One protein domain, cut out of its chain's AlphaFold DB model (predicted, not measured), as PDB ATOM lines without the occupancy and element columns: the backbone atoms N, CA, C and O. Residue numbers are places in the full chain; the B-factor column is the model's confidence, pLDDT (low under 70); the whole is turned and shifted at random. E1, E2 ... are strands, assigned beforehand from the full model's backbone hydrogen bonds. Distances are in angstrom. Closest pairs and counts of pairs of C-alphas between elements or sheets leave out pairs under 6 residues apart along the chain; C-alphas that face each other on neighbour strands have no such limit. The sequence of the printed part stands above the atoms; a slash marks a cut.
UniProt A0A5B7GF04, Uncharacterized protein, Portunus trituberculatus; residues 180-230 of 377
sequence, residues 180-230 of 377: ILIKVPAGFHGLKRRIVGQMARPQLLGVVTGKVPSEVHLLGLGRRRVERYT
ATOM      1  N   ILE A 180      32.875 -38.920  58.455       44.47
ATOM      2  CA  ILE A 180      33.633 -37.713  58.165       44.47
ATOM      3  C   ILE A 180      32.648 -36.696  57.607       44.47
ATOM      4  O   ILE A 180      32.046 -36.924  56.556       44.47
ATOM      5  N   LEU A 181      32.482 -35.587  58.323       41.72
ATOM      6  CA  LEU A 181      31.821 -34.401  57.808       41.72
ATOM      7  C   LEU A 181      32.601 -33.979  56.556       41.72
ATOM      8  O   LEU A 181      33.759 -33.576  56.610       41.72
ATOM      9  N   ILE A 182      32.002 -34.161  55.389       54.94
ATOM     10  CA  ILE A 182      32.555 -33.657  54.136       54.94
ATOM     11  C   ILE A 182      31.972 -32.252  53.992       54.94
ATOM     12  O   ILE A 182      30.761 -32.082  54.126       54.94
ATOM     13  N   LYS A 183      32.791 -31.231  53.706       54.72
ATOM     14  CA  LYS A 183      32.245 -29.998  53.123       54.72
ATOM     15  C   LYS A 183      31.842 -30.357  51.701       54.72
ATOM     16  O   LYS A 183      32.664 -30.385  50.789       54.72
ATOM     17  N   VAL A 184      30.603 -30.805  51.575       58.94
ATOM     18  CA  VAL A 184      30.101 -31.429  50.365       58.94
ATOM     19  C   VAL A 184      29.894 -30.337  49.305       58.94
ATOM     20  O   VAL A 184      29.099 -29.428  49.544       58.94
ATOM     21  N   PRO A 185      30.592 -30.376  48.153       62.50
ATOM     22  CA  PRO A 185      30.316 -29.437  47.072       62.50
ATOM     23  C   PRO A 185      28.870 -29.599  46.586       62.50
ATOM     24  O   PRO A 185      28.321 -30.706  46.603       62.50
ATOM     25  N   ALA A 186      28.255 -28.495  46.151       67.19
ATOM     26  CA  ALA A 186      26.908 -28.513  45.588       67.19
ATOM     27  C   ALA A 186      26.809 -29.581  44.480       67.19
ATOM     28  O   ALA A 186      27.659 -29.646  43.594       67.19
ATOM     29  N   GLY A 187      25.787 -30.438  44.558       68.06
ATOM     30  CA  GLY A 187      25.558 -31.509  43.583       68.06
ATOM     31  C   GLY A 187      26.157 -32.873  43.930       68.06
ATOM     32  O   GLY A 187      26.184 -33.737  43.061       68.06
ATOM     33  N   PHE A 188      26.629 -33.107  45.153       67.62
ATOM     34  CA  PHE A 188      27.032 -34.441  45.609       67.62
ATOM     35  C   PHE A 188      25.844 -35.234  46.177       67.62
ATOM     36  O   PHE A 188      25.156 -34.764  47.082       67.62
ATOM     37  N   HIS A 189      25.638 -36.465  45.704       65.69
ATOM     38  CA  HIS A 189      24.422 -37.239  46.014       65.69
ATOM     39  C   HIS A 189      24.631 -38.462  46.910       65.69
ATOM     40  O   HIS A 189      23.666 -39.132  47.270       65.69
ATOM     41  N   GLY A 190      25.867 -38.799  47.281       68.50
ATOM     42  CA  GLY A 190      26.100 -39.912  48.200       68.50
ATOM     43  C   GLY A 190      27.522 -40.441  48.187       68.50
ATOM     44  O   GLY A 190      28.234 -40.299  47.201       68.50
ATOM     45  N   LEU A 191      27.911 -41.071  49.295       66.44
ATOM     46  CA  LEU A 191      29.238 -41.626  49.529       66.44
ATOM     47  C   LEU A 191      29.114 -43.133  49.767       66.44
ATOM     48  O   LEU A 191      28.431 -43.559  50.698       66.44
ATOM     49  N   LYS A 192      29.780 -43.959  48.958       72.56
ATOM     50  CA  LYS A 192      29.850 -45.409  49.199       72.56
ATOM     51  C   LYS A 192      31.285 -45.852  49.435       72.56
ATOM     52  O   LYS A 192      32.142 -45.627  48.586       72.56
ATOM     53  N   ARG A 193      31.526 -46.541  50.555       69.19
ATOM     54  CA  ARG A 193      32.790 -47.238  50.816       69.19
ATOM     55  C   ARG A 193      32.832 -48.525  49.987       69.19
ATOM     56  O   ARG A 193      31.930 -49.356  50.098       69.19
ATOM     57  N   ARG A 194      33.860 -48.705  49.157       62.03
ATOM     58  CA  ARG A 194      34.189 -50.001  48.538       62.03
ATOM     59  C   ARG A 194      35.423 -50.604  49.196       62.03
ATOM     60  O   ARG A 194      36.393 -49.899  49.463       62.03
ATOM     61  N   ILE A 195      35.360 -51.913  49.415       64.38
ATOM     62  CA  ILE A 195      36.491 -52.772  49.763       64.38
ATOM     63  C   ILE A 195      36.872 -53.497  48.467       64.38
ATOM     64  O   ILE A 195      36.005 -54.086  47.824       64.38
ATOM     65  N   VAL A 196      38.134 -53.395  48.041       53.78
ATOM     66  CA  VAL A 196      38.628 -54.015  46.801       53.78
ATOM     67  C   VAL A 196      39.749 -54.992  47.152       53.78
ATOM     68  O   VAL A 196      40.839 -54.566  47.523       53.78
ATOM     69  N   GLY A 197      39.489 -56.296  47.012       65.50
ATOM     70  CA  GLY A 197      40.436 -57.365  47.360       65.50
ATOM     71  C   GLY A 197      40.540 -57.639  48.869       65.50
ATOM     72  O   GLY A 197      39.660 -57.248  49.631       65.50
ATOM     73  N   GLN A 198      41.615 -58.322  49.291       55.56
ATOM     74  CA  GLN A 198      41.887 -58.636  50.708       55.56
ATOM     75  C   GLN A 198      42.516 -57.474  51.492       55.56
ATOM     76  O   GLN A 198      42.503 -57.480  52.717       55.56
ATOM     77  N   MET A 199      43.029 -56.445  50.807       46.75
ATOM     78  CA  MET A 199      43.460 -55.215  51.466       46.75
ATOM     79  C   MET A 199      42.325 -54.202  51.424       46.75
ATOM     80  O   MET A 199      41.968 -53.695  50.360       46.75
ATOM     81  N   ALA A 200      41.763 -53.891  52.591       50.94
ATOM     82  CA  ALA A 200      40.705 -52.908  52.756       50.94
ATOM     83  C   ALA A 200      41.223 -51.490  52.480       50.94
ATOM     84  O   ALA A 200      41.385 -50.685  53.389       50.94
ATOM     85  N   ARG A 201      41.483 -51.156  51.215       63.12
ATOM     86  CA  ARG A 201      41.649 -49.768  50.785       63.12
ATOM     87  C   ARG A 201      40.251 -49.165  50.684       63.12
ATOM     88  O   ARG A 201      39.543 -49.501  49.734       63.12
ATOM     89  N   PRO A 202      39.816 -48.324  51.642       64.62
ATOM     90  CA  PRO A 202      38.522 -47.674  51.544       64.62
ATOM     91  C   PRO A 202      38.531 -46.761  50.319       64.62
ATOM     92  O   PRO A 202      39.217 -45.742  50.304       64.62
ATOM     93  N   GLN A 203      37.787 -47.134  49.283       75.31
ATOM     94  CA  GLN A 203      37.480 -46.219  48.193       75.31
ATOM     95  C   GLN A 203      36.177 -45.516  48.522       75.31
ATOM     96  O   GLN A 203      35.189 -46.167  48.863       75.31
ATOM     97  N   LEU A 204      36.196 -44.196  48.424       80.50
ATOM     98  CA  LEU A 204      35.028 -43.355  48.589       80.50
ATOM     99  C   LEU A 204      34.483 -43.027  47.205       80.50
ATOM    100  O   LEU A 204      35.209 -42.509  46.355       80.50
ATOM    101  N   LEU A 205      33.220 -43.386  46.997       82.19
ATOM    102  CA  LEU A 205      32.534 -43.240  45.727       82.19
ATOM    103  C   LEU A 205      31.457 -42.168  45.819       82.19
ATOM    104  O   LEU A 205      30.502 -42.357  46.573       82.19
ATOM    105  N   GLY A 206      31.624 -41.089  45.057       85.19
ATOM    106  CA  GLY A 206      30.694 -39.961  44.983       85.19
ATOM    107  C   GLY A 206      29.931 -39.889  43.661       85.19
ATOM    108  O   GLY A 206      30.473 -40.254  42.620       85.19
ATOM    109  N   VAL A 207      28.699 -39.383  43.673       85.00
ATOM    110  CA  VAL A 207      28.002 -38.932  42.453       85.00
ATOM    111  C   VAL A 207      27.952 -37.415  42.490       85.00
ATOM    112  O   VAL A 207      27.442 -36.871  43.464       85.00
ATOM    113  N   VAL A 208      28.489 -36.752  41.467       85.81
ATOM    114  CA  VAL A 208      28.531 -35.286  41.363       85.81
ATOM    115  C   VAL A 208      27.769 -34.835  40.120       85.81
ATOM    116  O   VAL A 208      28.006 -35.333  39.016       85.81
ATOM    117  N   THR A 209      26.852 -33.889  40.295       86.38
ATOM    118  CA  THR A 209      26.227 -33.138  39.201       86.38
ATOM    119  C   THR A 209      27.109 -31.943  38.840       86.38
ATOM    120  O   THR A 209      27.577 -31.232  39.722       86.38
ATOM    121  N   GLY A 210      27.321 -31.701  37.544       89.31
ATOM    122  CA  GLY A 210      28.146 -30.589  37.059       89.31
ATOM    123  C   GLY A 210      29.609 -30.969  36.819       89.31
ATOM    124  O   GLY A 210      29.909 -32.105  36.438       89.31
ATOM    125  N   LYS A 211      30.522 -30.000  36.968       88.75
ATOM    126  CA  LYS A 211      31.968 -30.217  36.802       88.75
ATOM    127  C   LYS A 211      32.508 -30.998  38.001       88.75
ATOM    128  O   LYS A 211      32.324 -30.594  39.145       88.75
ATOM    129  N   VAL A 212      33.189 -32.108  37.729       87.94
ATOM    130  CA  VAL A 212      33.864 -32.899  38.764       87.94
ATOM    131  C   VAL A 212      35.072 -32.093  39.268       87.94
ATOM    132  O   VAL A 212      35.913 -31.735  38.440       87.94
ATOM    133  N   PRO A 213      35.170 -31.773  40.574       89.62
ATOM    134  CA  PRO A 213      36.338 -31.075  41.107       89.62
ATOM    135  C   PRO A 213      37.582 -31.956  40.952       89.62
ATOM    136  O   PRO A 213      37.461 -33.174  41.006       89.62
ATOM    137  N   SER A 214      38.769 -31.373  40.772       91.31
ATOM    138  CA  SER A 214      40.037 -32.126  40.718       91.31
ATOM    139  C   SER A 214      40.486 -32.625  42.095       91.31
ATOM    140  O   SER A 214      41.220 -33.609  42.203       91.31
ATOM    141  N   GLU A 215      40.022 -31.973  43.161       92.25
ATOM    142  CA  GLU A 215      40.386 -32.260  44.541       92.25
ATOM    143  C   GLU A 215      39.201 -31.994  45.478       92.25
ATOM    144  O   GLU A 215      38.427 -31.059  45.278       92.25
ATOM    145  N   VAL A 216      39.049 -32.821  46.511       89.00
ATOM    146  CA  VAL A 216      38.078 -32.617  47.592       89.00
ATOM    147  C   VAL A 216      38.790 -32.640  48.935       89.00
ATOM    148  O   VAL A 216      39.658 -33.479  49.179       89.00
ATOM    149  N   HIS A 217      38.421 -31.717  49.820       89.75
ATOM    150  CA  HIS A 217      38.903 -31.714  51.194       89.75
ATOM    151  C   HIS A 217      37.961 -32.550  52.062       89.75
ATOM    152  O   HIS A 217      36.796 -32.202  52.257       89.75
ATOM    153  N   LEU A 218      38.463 -33.675  52.561       86.56
ATOM    154  CA  LEU A 218      37.742 -34.539  53.486       86.56
ATOM    155  C   LEU A 218      38.248 -34.242  54.898       86.56
ATOM    156  O   LEU A 218      39.435 -34.445  55.165       86.56
ATOM    157  N   LEU A 219      37.379 -33.779  55.803       85.38
ATOM    158  CA  LEU A 219      37.797 -33.446  57.169       85.38
ATOM    159  C   LEU A 219      38.464 -34.663  57.839       85.38
ATOM    160  O   LEU A 219      37.982 -35.788  57.746       85.38
ATOM    161  N   GLY A 220      39.639 -34.462  58.433       87.50
ATOM    162  CA  GLY A 220      40.448 -35.535  59.033       87.50
ATOM    163  C   GLY A 220      41.204 -36.441  58.047       87.50
ATOM    164  O   GLY A 220      42.100 -37.173  58.455       87.50
ATOM    165  N   LEU A 221      40.909 -36.390  56.744       82.38
ATOM    166  CA  LEU A 221      41.659 -37.114  55.708       82.38
ATOM    167  C   LEU A 221      42.479 -36.193  54.801       82.38
ATOM    168  O   LEU A 221      43.205 -36.712  53.949       82.38
ATOM    169  N   GLY A 222      42.380 -34.877  54.977       90.50
ATOM    170  CA  GLY A 222      43.076 -33.876  54.178       90.50
ATOM    171  C   GLY A 222      42.504 -33.738  52.769       90.50
ATOM    172  O   GLY A 222      41.411 -34.226  52.451       90.50
ATOM    173  N   ARG A 223      43.257 -33.056  51.903       91.12
ATOM    174  CA  ARG A 223      42.889 -32.929  50.495       91.12
ATOM    175  C   ARG A 223      43.164 -34.225  49.738       91.12
ATOM    176  O   ARG A 223      44.122 -34.950  50.022       91.12
ATOM    177  N   ARG A 224      42.270 -34.564  48.815       89.81
ATOM    178  CA  ARG A 224      42.317 -35.814  48.068       89.81
ATOM    179  C   ARG A 224      41.942 -35.579  46.620       89.81
ATOM    180  O   ARG A 224      40.880 -35.026  46.338       89.81
ATOM    181  N   ARG A 225      42.784 -36.072  45.712       90.12
ATOM    182  CA  ARG A 225      42.496 -36.037  44.281       90.12
ATOM    183  C   ARG A 225      41.253 -36.853  43.958       90.12
ATOM    184  O   ARG A 225      41.051 -37.958  44.478       90.12
ATOM    185  N   VAL A 226      40.443 -36.273  43.093       89.06
ATOM    186  CA  VAL A 226      39.234 -36.866  42.556       89.06
ATOM    187  C   VAL A 226      39.535 -37.403  41.171       89.06
ATOM    188  O   VAL A 226      39.938 -36.671  40.274       89.06
ATOM    189  N   GLU A 227      39.294 -38.692  40.995       88.94
ATOM    190  CA  GLU A 227      39.366 -39.347  39.699       88.94
ATOM    191  C   GLU A 227      37.959 -39.646  39.190       88.94
ATOM    192  O   GLU A 227      37.049 -39.977  39.960       88.94
ATOM    193  N   ARG A 228      37.770 -39.563  37.871       87.75
ATOM    194  CA  ARG A 228      36.545 -40.068  37.257       87.75
ATOM    195  C   ARG A 228      36.471 -41.570  37.472       87.75
ATOM    196  O   ARG A 228      37.428 -42.303  37.230       87.75
ATOM    197  N   TYR A 229      35.311 -42.032  37.904       85.69
ATOM    198  CA  TYR A 229      35.065 -43.447  38.028       85.69
ATOM    199  C   TYR A 229      34.984 -44.071  36.647       85.69
ATOM    200  O   TYR A 229      34.080 -43.780  35.864       85.69
ATOM    201  N   THR A 230      35.903 -44.990  36.385       85.56
ATOM    202  CA  THR A 230      35.792 -45.898  35.255       85.56
ATOM    203  C   THR A 230      35.094 -47.176  35.724       85.56
ATOM    204  O   THR A 230      35.630 -47.872  36.594       85.56
TER     205      THR A 230
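AT A GLANCE: This is residues 180 to 230 of the 377 residues of an uncharacterized protein of Portunus trituberculatus (UniProt A0A5B7GF04). Two strand hairpins, E1 with E2 and E3 with E4, are set crosswise with E2 near E4, and the loop of residues 195 to 202 makes one end of the longest axis. The 51 printed residues hold no named helix and four strands in the order E1 to E4, in two antiparallel two-stranded sheets; the class is all strand, with 24 residues in named elements, under half. The whole is only just compact, close to loose, with a radius of gyration of the C-alphas of 11.4 A, and spans 34 by 26 by 17 A.

IN THESE COORDINATES: E1 is residues 188 to 194, 17.4 A long, from C-alpha 188 at (27.032, -34.441, 45.609). E2 is residues 203 to 208, 15.7 A; E3 is residues 215 to 218, 9.6 A; E4 is residues 222 to 228, 19.2 A, ending at C-alpha 228 at (36.545, -40.068, 37.257).

HOW THE PARTS SIT: The hairpin E1 and E2 is antiparallel at 161 degrees, with N 189 and O 207 2.9 A apart, within hydrogen-bond range. The hairpin E3 and E4 is antiparallel at 134 degrees, with N 216 and O 224 at 2.9 A, also within range. E2 and E4 are near each other; E1 is apart from E3 and E4, and E2 from E3.

THE WHOLE: The two C-alphas farthest apart, of Gln 198 and Gly 210, are 34.1 A apart. The printed part has no cut and no long link. Residues 180 to 191 and 193 to 202 have pLDDT under 70.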